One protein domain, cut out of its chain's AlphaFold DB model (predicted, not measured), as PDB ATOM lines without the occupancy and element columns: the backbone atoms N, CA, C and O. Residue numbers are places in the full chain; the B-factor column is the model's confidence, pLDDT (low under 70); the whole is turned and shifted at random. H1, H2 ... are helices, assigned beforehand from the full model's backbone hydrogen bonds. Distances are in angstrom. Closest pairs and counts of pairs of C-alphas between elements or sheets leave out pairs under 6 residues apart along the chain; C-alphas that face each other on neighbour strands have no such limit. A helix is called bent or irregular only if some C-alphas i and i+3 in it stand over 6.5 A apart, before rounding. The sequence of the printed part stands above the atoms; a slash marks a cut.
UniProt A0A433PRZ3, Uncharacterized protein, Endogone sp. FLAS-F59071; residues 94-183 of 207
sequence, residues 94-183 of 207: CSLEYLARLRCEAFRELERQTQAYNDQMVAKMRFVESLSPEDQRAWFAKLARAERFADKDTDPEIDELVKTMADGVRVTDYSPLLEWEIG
ATOM      1  N   CYS A  94     190.970 166.083 165.180       62.00
ATOM      2  CA  CYS A  94     190.336 165.258 166.216       62.00
ATOM      3  C   CYS A  94     188.802 165.445 166.284       62.00
ATOM      4  O   CYS A  94     188.056 164.478 166.446       62.00
ATOM      5  N   SER A  95     188.310 166.675 166.091       78.06
ATOM      6  CA  SER A  95     186.876 166.974 165.972       78.06
ATOM      7  C   SER A  95     186.268 166.412 164.685       78.06
ATOM      8  O   SER A  95     185.101 166.022 164.692       78.06
ATOM      9  N   LEU A  96     187.024 166.375 163.585       79.56
ATOM     10  CA  LEU A  96     186.522 165.926 162.287       79.56
ATOM     11  C   LEU A  96     186.376 164.398 162.221       79.56
ATOM     12  O   LEU A  96     185.351 163.905 161.753       79.56
ATOM     13  N   GLU A  97     187.341 163.649 162.763       88.12
ATOM     14  CA  GLU A  97     187.251 162.185 162.890       88.12
ATOM     15  C   GLU A  97     186.125 161.747 163.831       88.12
ATOM     16  O   GLU A  97     185.428 160.763 163.581       88.12
ATOM     17  N   TYR A  98     185.919 162.480 164.927       89.00
ATOM     18  CA  TYR A  98     184.797 162.232 165.828       89.00
ATOM     19  C   TYR A  98     183.444 162.449 165.132       89.00
ATOM     20  O   TYR A  98     182.570 161.586 165.204       89.00
ATOM     21  N   LEU A  99     183.291 163.545 164.380       89.94
ATOM     22  CA  LEU A  99     182.085 163.788 163.582       89.94
ATOM     23  C   LEU A  99     181.880 162.729 162.495       89.94
ATOM     24  O   LEU A  99     180.748 162.318 162.252       89.94
ATOM     25  N   ALA A 100     182.953 162.272 161.848       90.31
ATOM     26  CA  ALA A 100     182.872 161.188 160.877       90.31
ATOM     27  C   ALA A 100     182.333 159.900 161.522       90.31
ATOM     28  O   ALA A 100     181.429 159.280 160.964       90.31
ATOM     29  N   ARG A 101     182.803 159.551 162.729       93.56
ATOM     30  CA  ARG A 101     182.287 158.399 163.489       93.56
ATOM     31  C   ARG A 101     180.804 158.537 163.823       93.56
ATOM     32  O   ARG A 101     180.048 157.619 163.520       93.56
ATOM     33  N   LEU A 102     180.378 159.685 164.349       95.00
ATOM     34  CA  LEU A 102     178.964 159.934 164.654       95.00
ATOM     35  C   LEU A 102     178.072 159.826 163.414       95.00
ATOM     36  O   LEU A 102     176.991 159.249 163.481       95.00
ATOM     37  N   ARG A 103     178.526 160.340 162.264       93.69
ATOM     38  CA  ARG A 103     177.795 160.188 160.999       93.69
ATOM     39  C   ARG A 103     177.670 158.719 160.614       93.69
ATOM     40  O   ARG A 103     176.575 158.275 160.295       93.69
ATOM     41  N   CYS A 104     178.761 157.957 160.673       93.81
ATOM     42  CA  CYS A 104     178.729 156.525 160.377       93.81
ATOM     43  C   CYS A 104     177.789 155.754 161.314       93.81
ATOM     44  O   CYS A 104     177.067 154.876 160.851       93.81
ATOM     45  N   GLU A 105     177.782 156.074 162.607       94.69
ATOM     46  CA  GLU A 105     176.867 155.463 163.579       94.69
ATOM     47  C   GLU A 105     175.409 155.814 163.276       94.69
ATOM     48  O   GLU A 105     174.573 154.914 163.216       94.69
ATOM     49  N   ALA A 106     175.115 157.084 162.994       94.50
ATOM     50  CA  ALA A 106     173.777 157.524 162.611       94.50
ATOM     51  C   ALA A 106     173.284 156.827 161.332       94.50
ATOM     52  O   ALA A 106     172.142 156.374 161.284       94.50
ATOM     53  N   PHE A 107     174.144 156.681 160.317       95.19
ATOM     54  CA  PHE A 107     173.793 155.962 159.089       95.19
ATOM     55  C   PHE A 107     173.523 154.479 159.335       95.19
ATOM     56  O   PHE A 107     172.531 153.957 158.835       95.19
ATOM     57  N   ARG A 108     174.360 153.806 160.132       95.06
ATOM     58  CA  ARG A 108     174.147 152.393 160.479       95.06
ATOM     59  C   ARG A 108     172.862 152.180 161.266       95.06
ATOM     60  O   ARG A 108     172.175 151.187 161.059       95.06
ATOM     61  N   GLU A 109     172.539 153.096 162.170       94.75
ATOM     62  CA  GLU A 109     171.299 153.012 162.935       94.75
ATOM     63  C   GLU A 109     170.074 153.261 162.047       94.75
ATOM     64  O   GLU A 109     169.094 152.527 162.147       94.75
ATOM     65  N   LEU A 110     170.147 154.220 161.119       94.25
ATOM     66  CA  LEU A 110     169.101 154.432 160.118       94.25
ATOM     67  C   LEU A 110     168.908 153.192 159.233       94.25
ATOM     68  O   LEU A 110     167.777 152.765 158.993       94.25
ATOM     69  N   GLU A 111     169.999 152.581 158.778       94.25
ATOM     70  CA  GLU A 111     169.965 151.330 158.019       94.25
ATOM     71  C   GLU A 111     169.301 150.219 158.840       94.25
ATOM     72  O   GLU A 111     168.353 149.590 158.379       94.25
ATOM     73  N   ARG A 112     169.696 150.045 160.106       93.81
ATOM     74  CA  ARG A 112     169.093 149.057 161.011       93.81
ATOM     75  C   ARG A 112     167.585 149.263 161.175       93.81
ATOM     76  O   ARG A 112     166.834 148.289 161.198       93.81
ATOM     77  N   GLN A 113     167.141 150.512 161.308       92.38
ATOM     78  CA  GLN A 113     165.724 150.851 161.468       92.38
ATOM     79  C   GLN A 113     164.920 150.636 160.180       92.38
ATOM     80  O   GLN A 113     163.776 150.186 160.236       92.38
ATOM     81  N   THR A 114     165.515 150.917 159.022       93.06
ATOM     82  CA  THR A 114     164.844 150.797 157.718       93.06
ATOM     83  C   THR A 114     164.905 149.387 157.135       93.06
ATOM     84  O   THR A 114     164.029 149.020 156.351       93.06
ATOM     85  N   GLN A 115     165.865 148.556 157.553       94.56
ATOM     86  CA  GLN A 115     166.074 147.216 157.003       94.56
ATOM     87  C   GLN A 115     164.830 146.332 157.108       94.56
ATOM     88  O   GLN A 115     164.425 145.729 156.122       94.56
ATOM     89  N   ALA A 116     164.171 146.297 158.271       92.19
ATOM     90  CA  ALA A 116     162.981 145.466 158.460       92.19
ATOM     91  C   ALA A 116     161.822 145.886 157.537       92.19
ATOM     92  O   ALA A 116     161.110 145.038 156.996       92.19
ATOM     93  N   TYR A 117     161.651 147.195 157.331       92.88
ATOM     94  CA  TYR A 117     160.667 147.729 156.393       92.88
ATOM     95  C   TYR A 117     161.019 147.360 154.945       92.88
ATOM     96  O   TYR A 117     160.157 146.889 154.200       92.88
ATOM     97  N   ASN A 118     162.290 147.507 154.564       93.06
ATOM     98  CA  ASN A 118     162.781 147.144 153.237       93.06
ATOM     99  C   ASN A 118     162.587 145.647 152.958       93.06
ATOM    100  O   ASN A 118     162.049 145.285 151.912       93.06
ATOM    101  N   ASP A 119     162.935 144.783 153.910       93.88
ATOM    102  CA  ASP A 119     162.744 143.334 153.808       93.88
ATOM    103  C   ASP A 119     161.263 142.981 153.635       93.88
ATOM    104  O   ASP A 119     160.904 142.158 152.786       93.88
ATOM    105  N   GLN A 120     160.378 143.642 154.387       93.75
ATOM    106  CA  GLN A 120     158.938 143.453 154.254       93.75
ATOM    107  C   GLN A 120     158.428 143.901 152.877       93.75
ATOM    108  O   GLN A 120     157.591 143.219 152.278       93.75
ATOM    109  N   MET A 121     158.916 145.029 152.362       92.88
ATOM    110  CA  MET A 121     158.578 145.521 151.025       92.88
ATOM    111  C   MET A 121     159.041 144.554 149.934       92.88
ATOM    112  O   MET A 121     158.249 144.188 149.066       92.88
ATOM    113  N   VAL A 122     160.280 144.065 150.011       94.31
ATOM    114  CA  VAL A 122     160.814 143.062 149.078       94.31
ATOM    115  C   VAL A 122     160.002 141.768 149.142       94.31
ATOM    116  O   VAL A 122     159.646 141.217 148.099       94.31
ATOM    117  N   ALA A 123     159.651 141.298 150.340       93.50
ATOM    118  CA  ALA A 123     158.810 140.117 150.508       93.50
ATOM    119  C   ALA A 123     157.422 140.302 149.871       93.50
ATOM    120  O   ALA A 123     156.938 139.399 149.189       93.50
ATOM    121  N   LYS A 124     156.803 141.479 150.036       91.31
ATOM    122  CA  LYS A 124     155.524 141.814 149.390       91.31
ATOM    123  C   LYS A 124     155.641 141.830 147.867       91.31
ATOM    124  O   LYS A 124     154.780 141.255 147.209       91.31
ATOM    125  N   MET A 125     156.692 142.435 147.310       92.81
ATOM    126  CA  MET A 125     156.911 142.450 145.857       92.81
ATOM    127  C   MET A 125     157.054 141.030 145.305       92.81
ATOM    128  O   MET A 125     156.313 140.654 144.402       92.81
ATOM    129  N   ARG A 126     157.904 140.202 145.924       93.94
ATOM    130  CA  ARG A 126     158.078 138.796 145.522       93.94
ATOM    131  C   ARG A 126     156.796 137.981 145.648       93.94
ATOM    132  O   ARG A 126     156.521 137.127 144.811       93.94
ATOM    133  N   PHE A 127     156.003 138.238 146.686       94.56
ATOM    134  CA  PHE A 127     154.693 137.616 146.826       94.56
ATOM    135  C   PHE A 127     153.788 137.979 145.645       94.56
ATOM    136  O   PHE A 127     153.236 137.079 145.021       94.56
ATOM    137  N   VAL A 128     153.687 139.262 145.286       93.00
ATOM    138  CA  VAL A 128     152.879 139.709 144.139       93.00
ATOM    139  C   VAL A 128     153.389 139.107 142.827       93.00
ATOM    140  O   VAL A 128     152.585 138.627 142.030       93.00
ATOM    141  N   GLU A 129     154.704 139.049 142.624       94.00
ATOM    142  CA  GLU A 129     155.323 138.407 141.455       94.00
ATOM    143  C   GLU A 129     154.998 136.910 141.360       94.00
ATOM    144  O   GLU A 129     154.864 136.383 140.259       94.00
ATOM    145  N   SER A 130     154.831 136.230 142.500       95.44
ATOM    146  CA  SER A 130     154.474 134.806 142.548       95.44
ATOM    147  C   SER A 130     152.993 134.512 142.278       95.44
ATOM    148  O   SER A 130     152.630 133.354 142.064       95.44
ATOM    149  N   LEU A 131     152.128 135.531 142.303       95.12
ATOM    150  CA  LEU A 131     150.697 135.379 142.037       95.12
ATOM    151  C   LEU A 131     150.416 135.142 140.548       95.12
ATOM    152  O   LEU A 131     151.167 135.565 139.671       95.12
ATOM    153  N   SER A 132     149.274 134.514 140.255       96.62
ATOM    154  CA  SER A 132     148.779 134.411 138.883       96.62
ATOM    155  C   SER A 132     148.424 135.802 138.322       96.62
ATOM    156  O   SER A 132     148.075 136.703 139.091       96.62
ATOM    157  N   PRO A 133     148.438 136.012 136.992       93.81
ATOM    158  CA  PRO A 133     148.066 137.302 136.400       93.81
ATOM    159  C   PRO A 133     146.650 137.773 136.774       93.81
ATOM    160  O   PRO A 133     146.385 138.974 136.832       93.81
ATOM    161  N   GLU A 134     145.728 136.843 137.027       94.38
ATOM    162  CA  GLU A 134     144.363 137.150 137.467       94.38
ATOM    163  C   GLU A 134     144.341 137.631 138.924       94.38
ATOM    164  O   GLU A 134     143.730 138.660 139.232       94.38
ATOM    165  N   ASP A 135     145.088 136.959 139.800       93.31
ATOM    166  CA  ASP A 135     145.212 137.331 141.212       93.31
ATOM    167  C   ASP A 135     145.982 138.642 141.401       93.31
ATOM    168  O   ASP A 135     145.617 139.451 142.256       93.31
ATOM    169  N   GLN A 136     146.997 138.904 140.572       92.94
ATOM    170  CA  GLN A 136     147.707 140.186 140.544       92.94
ATOM    171  C   GLN A 136     146.744 141.337 140.245       92.94
ATOM    172  O   GLN A 136     146.715 142.327 140.977       92.94
ATOM    173  N   ARG A 137     145.889 141.200 139.219       91.25
ATOM    174  CA  ARG A 137     144.864 142.210 138.892       91.25
ATOM    175  C   ARG A 137     143.905 142.435 140.057       91.25
ATOM    176  O   ARG A 137     143.586 143.581 140.368       91.25
ATOM    177  N   ALA A 138     143.469 141.364 140.723       92.00
ATOM    178  CA  ALA A 138     142.612 141.468 141.900       92.00
ATOM    179  C   ALA A 138     143.326 142.159 143.078       92.00
ATOM    180  O   ALA A 138     142.706 142.952 143.792       92.00
ATOM    181  N   TRP A 139     144.619 141.897 143.272       91.19
ATOM    182  CA  TRP A 139     145.440 142.527 144.304       91.19
ATOM    183  C   TRP A 139     145.618 144.031 144.050       91.19
ATOM    184  O   TRP A 139     145.314 144.835 144.933       91.19
ATOM    185  N   PHE A 140     145.980 144.433 142.829       90.12
ATOM    186  CA  PHE A 140     146.070 145.850 142.452       90.12
ATOM    187  C   PHE A 140     144.715 146.563 142.534       90.12
ATOM    188  O   PHE A 140     144.644 147.693 143.012       90.12
ATOM    189  N   ALA A 141     143.617 145.900 142.156       88.75
ATOM    190  CA  ALA A 141     142.273 146.458 142.299       88.75
ATOM    191  C   ALA A 141     141.876 146.684 143.770       88.75
ATOM    192  O   ALA A 141     141.165 147.644 144.073       88.75
ATOM    193  N   LYS A 142     142.332 145.826 144.694       87.25
ATOM    194  CA  LYS A 142     142.168 146.043 146.142       87.25
ATOM    195  C   LYS A 142     143.006 147.229 146.620       87.25
ATOM    196  O   LYS A 142     142.477 148.057 147.355       87.25
ATOM    197  N   LEU A 143     144.257 147.338 146.171       85.56
ATOM    198  CA  LEU A 143     145.153 148.439 146.533       85.56
ATOM    199  C   LEU A 143     144.586 149.799 146.092       85.56
ATOM    200  O   LEU A 143     144.449 150.704 146.906       85.56
ATOM    201  N   ALA A 144     144.134 149.894 144.838       83.88
ATOM    202  CA  ALA A 144     143.521 151.101 144.283       83.88
ATOM    203  C   ALA A 144     142.202 151.489 144.976       83.88
ATOM    204  O   ALA A 144     141.803 152.651 144.964       83.88
ATOM    205  N   ARG A 145     141.486 150.524 145.572       80.88
ATOM    206  CA  ARG A 145     140.332 150.831 146.430       80.88
ATOM    207  C   ARG A 145     140.780 151.349 147.787       80.88
ATOM    208  O   ARG A 145     140.211 152.332 148.234       80.88
ATOM    209  N   ALA A 146     141.765 150.711 148.419       77.69
ATOM    210  CA  ALA A 146     142.278 151.129 149.722       77.69
ATOM    211  C   ALA A 146     142.827 152.566 149.689       77.69
ATOM    212  O   ALA A 146     142.512 153.347 150.577       77.69
ATOM    213  N   GLU A 147     143.537 152.951 148.626       73.75
ATOM    214  CA  GLU A 147     144.040 154.320 148.434       73.75
ATOM    215  C   GLU A 147     142.913 155.367 148.423       73.75
ATOM    216  O   GLU A 147     143.029 156.415 149.043       73.75
ATOM    217  N   ARG A 148     141.758 155.051 147.824       72.50
ATOM    218  CA  ARG A 148     140.589 155.952 147.819       72.50
ATOM    219  C   ARG A 148     139.949 156.153 149.194       72.50
ATOM    220  O   ARG A 148     139.126 157.056 149.344       72.50
ATOM    221  N   PHE A 149     140.260 155.291 150.159       63.94
ATOM    222  CA  PHE A 149     139.777 155.395 151.535       63.94
ATOM    223  C   PHE A 149     140.870 155.844 152.514       63.94
ATOM    224  O   PHE A 149     140.529 156.232 153.623       63.94
ATOM    225  N   ALA A 150     142.141 155.883 152.099       61.75
ATOM    226  CA  ALA A 150     143.254 156.320 152.941       61.75
ATOM    227  C   ALA A 150     143.110 157.786 153.393       61.75
ATOM    228  O   ALA A 150     143.382 158.090 154.547       61.75
ATOM    229  N   ASP A 151     142.570 158.664 152.540       59.94
ATOM    230  CA  ASP A 151     142.296 160.071 152.884       59.94
ATOM    231  C   ASP A 151     141.129 160.250 153.875       59.94
ATOM    232  O   ASP A 151     140.853 161.361 154.326       59.94
ATOM    233  N   LYS A 152     140.383 159.178 154.171       60.53
ATOM    234  CA  LYS A 152     139.206 159.214 155.052       60.53
ATOM    235  C   LYS A 152     139.425 158.534 156.400       60.53
ATOM    236  O   LYS A 152     138.574 158.694 157.269       60.53
ATOM    237  N   ASP A 153     140.545 157.836 156.565       56.94
ATOM    238  CA  ASP A 153     140.961 157.173 157.805       56.94
ATOM    239  C   ASP A 153     142.010 158.017 158.557       56.94
ATOM    240  O   ASP A 153     142.946 157.486 159.157       56.94
ATOM    241  N   THR A 154     141.882 159.350 158.534       59.97
ATOM    242  CA  THR A 154     142.571 160.181 159.529       59.97
ATOM    243  C   THR A 154     141.976 159.838 160.887       59.97
ATOM    244  O   THR A 154     140.773 159.992 161.103       59.97
ATOM    245  N   ASP A 155     142.805 159.296 161.773       63.09
ATOM    246  CA  ASP A 155     142.377 158.849 163.091       63.09
ATOM    247  C   ASP A 155     141.822 160.049 163.884       63.09
ATOM    248  O   ASP A 155     142.569 160.998 164.149       63.09
ATOM    249  N   PRO A 156     140.530 160.046 164.266       68.81
ATOM    250  CA  PRO A 156     139.934 161.153 165.007       68.81
ATOM    251  C   PRO A 156     140.632 161.400 166.352       68.81
ATOM    252  O   PRO A 156     140.579 162.519 166.857       68.81
ATOM    253  N   GLU A 157     141.316 160.396 166.914       64.38
ATOM    254  CA  GLU A 157     142.131 160.540 168.124       64.38
ATOM    255  C   GLU A 157     143.398 161.369 167.860       64.38
ATOM    256  O   GLU A 157     143.796 162.180 168.697       64.38
ATOM    257  N   ILE A 158     144.003 161.237 166.673       72.44
ATOM    258  CA  ILE A 158     145.151 162.055 166.252       72.44
ATOM    259  C   ILE A 158     144.701 163.497 166.010       72.44
ATOM    260  O   ILE A 158     145.375 164.425 166.457       72.44
ATOM    261  N   ASP A 159     143.546 163.701 165.378       74.56
ATOM    262  CA  ASP A 159     142.987 165.041 165.172       74.56
ATOM    263  C   ASP A 159     142.624 165.720 166.505       74.56
ATOM    264  O   ASP A 159     142.892 166.911 166.699       74.56
ATOM    265  N   GLU A 160     142.065 164.972 167.462       76.81
ATOM    266  CA  GLU A 160     141.785 165.464 168.815       76.81
ATOM    267  C   GLU A 160     143.079 165.775 169.588       76.81
ATOM    268  O   GLU A 160     143.177 166.808 170.260       76.81
ATOM    269  N   LEU A 161     144.113 164.947 169.443       76.56
ATOM    270  CA  LEU A 161     145.426 165.168 170.045       76.56
ATOM    271  C   LEU A 161     146.116 166.421 169.477       76.56
ATOM    272  O   LEU A 161     146.605 167.260 170.233       76.56
ATOM    273  N   VAL A 162     146.110 166.593 168.154       73.88
ATOM    274  CA  VAL A 162     146.659 167.786 167.487       73.88
ATOM    275  C   VAL A 162     145.908 169.041 167.935       73.88
ATOM    276  O   VAL A 162     146.525 170.064 168.242       73.88
ATOM    277  N   LYS A 163     144.580 168.957 168.049       77.06
ATOM    278  CA  LYS A 163     143.737 170.071 168.496       77.06
ATOM    279  C   LYS A 163     143.983 170.448 169.958       77.06
ATOM    280  O   LYS A 163     144.155 171.624 170.265       77.06
ATOM    281  N   THR A 164     144.067 169.468 170.857       76.50
ATOM    282  CA  THR A 164     144.355 169.715 172.282       76.50
ATOM    283  C   THR A 164     145.755 170.291 172.504       76.50
ATOM    284  O   THR A 164     145.934 171.143 173.377       76.50
ATOM    285  N   MET A 165     146.741 169.900 171.690       69.19
ATOM    286  CA  MET A 165     148.071 170.516 171.708       69.19
ATOM    287  C   MET A 165     148.048 171.961 171.199       69.19
ATOM    288  O   MET A 165     148.683 172.820 171.812       69.19
ATOM    289  N   ALA A 166     147.296 172.247 170.133       70.12
ATOM    290  CA  ALA A 166     147.164 173.592 169.570       70.12
ATOM    291  C   ALA A 166     146.442 174.577 170.510       70.12
ATOM    292  O   ALA A 166     146.795 175.758 170.550       70.12
ATOM    293  N   ASP A 167     145.471 174.101 171.295       69.88
ATOM    294  CA  ASP A 167     144.693 174.934 172.222       69.88
ATOM    295  C   ASP A 167     145.459 175.278 173.523       69.88
ATOM    296  O   ASP A 167     145.159 176.282 174.174       69.88
ATOM    297  N   GLY A 168     146.456 174.470 173.916       58.50
ATOM    298  CA  GLY A 168     147.185 174.618 175.188       58.50
ATOM    299  C   GLY A 168     148.639 175.089 175.076       58.50
ATOM    300  O   GLY A 168     149.184 175.643 176.034       58.50
ATOM    301  N   VAL A 169     149.284 174.887 173.928       55.28
ATOM    302  CA  VAL A 169     150.696 175.211 173.695       55.28
ATOM    303  C   VAL A 169     150.787 175.919 172.350       55.28
ATOM    304  O   VAL A 169     150.231 175.451 171.364       55.28
ATOM    305  N   ARG A 170     151.507 177.050 172.268       53.75
ATOM    306  CA  ARG A 170     151.913 177.574 170.954       53.75
ATOM    307  C   ARG A 170     152.823 176.516 170.337       53.75
ATOM    308  O   ARG A 170     154.003 176.465 170.675       53.75
ATOM    309  N   VAL A 171     152.261 175.657 169.493       56.91
ATOM    310  CA  VAL A 171     153.023 174.738 168.655       56.91
ATOM    311  C   VAL A 171     153.760 175.619 167.658       56.91
ATOM    312  O   VAL A 171     153.218 176.055 166.647       56.91
ATOM    313  N   THR A 172     154.974 176.021 168.018       60.19
ATOM    314  CA  THR A 172     155.907 176.566 167.046       60.19
ATOM    315  C   THR A 172     156.395 175.373 166.246       60.19
ATOM    316  O   THR A 172     157.096 174.516 166.787       60.19
ATOM    317  N   ASP A 173     156.002 175.304 164.979       58.28
ATOM    318  CA  ASP A 173     156.497 174.298 164.049       58.28
ATOM    319  C   ASP A 173     157.998 174.518 163.829       58.28
ATOM    320  O   ASP A 173     158.432 175.194 162.899       58.28
ATOM    321  N   TYR A 174     158.821 173.931 164.694       56.19
ATOM    322  CA  TYR A 174     160.261 173.792 164.481       56.19
ATOM    323  C   TYR A 174     160.527 172.637 163.519       56.19
ATOM    324  O   TYR A 174     161.325 171.745 163.801       56.19
ATOM    325  N   SER A 175     159.808 172.610 162.401       61.16
ATOM    326  CA  SER A 175     160.053 171.627 161.362       61.16
ATOM    327  C   SER A 175     161.218 172.136 160.514       61.16
ATOM    328  O   SER A 175     161.084 173.197 159.900       61.16
ATOM    329  N   PRO A 176     162.345 171.408 160.417       58.12
ATOM    330  CA  PRO A 176     163.444 171.751 159.510       58.12
ATOM    331  C   PRO A 176     162.989 171.934 158.051       58.12
ATOM    332  O   PRO A 176     163.685 172.559 157.258       58.12
ATOM    333  N   LEU A 177     161.800 171.425 157.702       56.75
ATOM    334  CA  LEU A 177     161.115 171.666 156.432       56.75
ATOM    335  C   LEU A 177     160.747 173.139 156.207       56.75
ATOM    336  O   LEU A 177     160.928 173.620 155.095       56.75
ATOM    337  N   LEU A 178     160.286 173.865 157.232       61.12
ATOM    338  CA  LEU A 178     159.981 175.299 157.123       61.12
ATOM    339  C   LEU A 178     161.262 176.111 156.913       61.12
ATOM    340  O   LEU A 178     161.300 176.988 156.056       61.12
ATOM    341  N   GLU A 179     162.332 175.789 157.643       66.69
ATOM    342  CA  GLU A 179     163.644 176.425 157.455       66.69
ATOM    343  C   GLU A 179     164.232 176.118 156.068       66.69
ATOM    344  O   GLU A 179     164.767 177.012 155.410       66.69
ATOM    345  N   TRP A 180     164.073 174.882 155.584       68.06
ATOM    346  CA  TRP A 180     164.466 174.481 154.233       68.06
ATOM    347  C   TRP A 180     163.653 175.212 153.155       68.06
ATOM    348  O   TRP A 180     164.233 175.742 152.208       68.06
ATOM    349  N   GLU A 181     162.331 175.313 153.310       68.19
ATOM    350  CA  GLU A 181     161.450 176.001 152.359       68.19
ATOM    351  C   GLU A 181     161.712 177.517 152.323       68.19
ATOM    352  O   GLU A 181     161.746 178.125 151.249       68.19
ATOM    353  N   ILE A 182     161.963 178.137 153.479       69.19
ATOM    354  CA  ILE A 182     162.380 179.544 153.574       69.19
ATOM    355  C   ILE A 182     163.760 179.734 152.923       69.19
ATOM    356  O   ILE A 182     163.958 180.697 152.177       69.19
ATOM    357  N   GLY A 183     164.685 178.790 153.121       66.12
ATOM    358  CA  GLY A 183     165.981 178.762 152.440       66.12
ATOM    359  C   GLY A 183     165.850 178.725 150.911       66.12
ATOM    360  O   GLY A 183     166.517 179.494 150.217       66.12
TER     361      GLY A 183
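AT A GLANCE: This is residues 94 to 183 of the 207 residues of an uncharacterized protein of Endogone sp. FLAS-F59071 (UniProt A0A433PRZ3). This is an open, hook-like frame of four helices strung end to end round an empty middle: long H1 makes one side, H2 turns back from its end in a wide V, H3 carries the path on, and short H4 sticks out at the far end. Only the V of H1b and H2 brings two helices together. The printed part has 90 residues, with H1, H2, H3 and H4 in that order and no named strand; its class is all helix. It is extended, with a radius of gyration of the C-alphas of 21.3 A and spans of 58 by 44 by 25 A.

IN THESE COORDINATES: Find C-alpha 94 at (190.336, 165.258, 166.216), where H1, residues 94 to 130, begins. By its hydrogen bonds it was assigned as one helix, but it is bent: C-alphas 113 and 116 are 6.8 A apart. Its arms are H1a, residues 94 to 113, 28.9 A long, and H1b, residues 116 to 130, 21.0 A long. Next come H2, residues 133 to 150, 25.7 A long, and H3, residues 156 to 168, 18.4 A long. H4, residues 176 to 183, ends at C-alpha 183 (165.981, 178.762, 152.440).

HOW THE PARTS SIT: At the bend, H1a and H1b stand at a steep tilt of 39 degrees. H1b and H2 form a helical hairpin and only just touch, with 3 pairs of C-alphas within 8 A, through residues 128 to 129 and 136 to 139 alone. Look at Val 128 and Gln 136: their C-alphas are the closest, 6.3 A apart. The two run opposite ways at a steep tilt of 43 degrees. H1a, H3 and H4 touch no helix. In H1a, H1b, H3 and H4 every O i to N i+4 pair is within hydrogen-bond range; in H2, 12 of 14 are.

THE WHOLE: The C-alphas farthest apart, of Cys 94 and Glu 134, are 61.1 A apart. The printed part has no cut and no long link. Mean pLDDT of the printed part is 80.5; it is under 70 at residues 94, 149 to 157, 165 and 167 to 183.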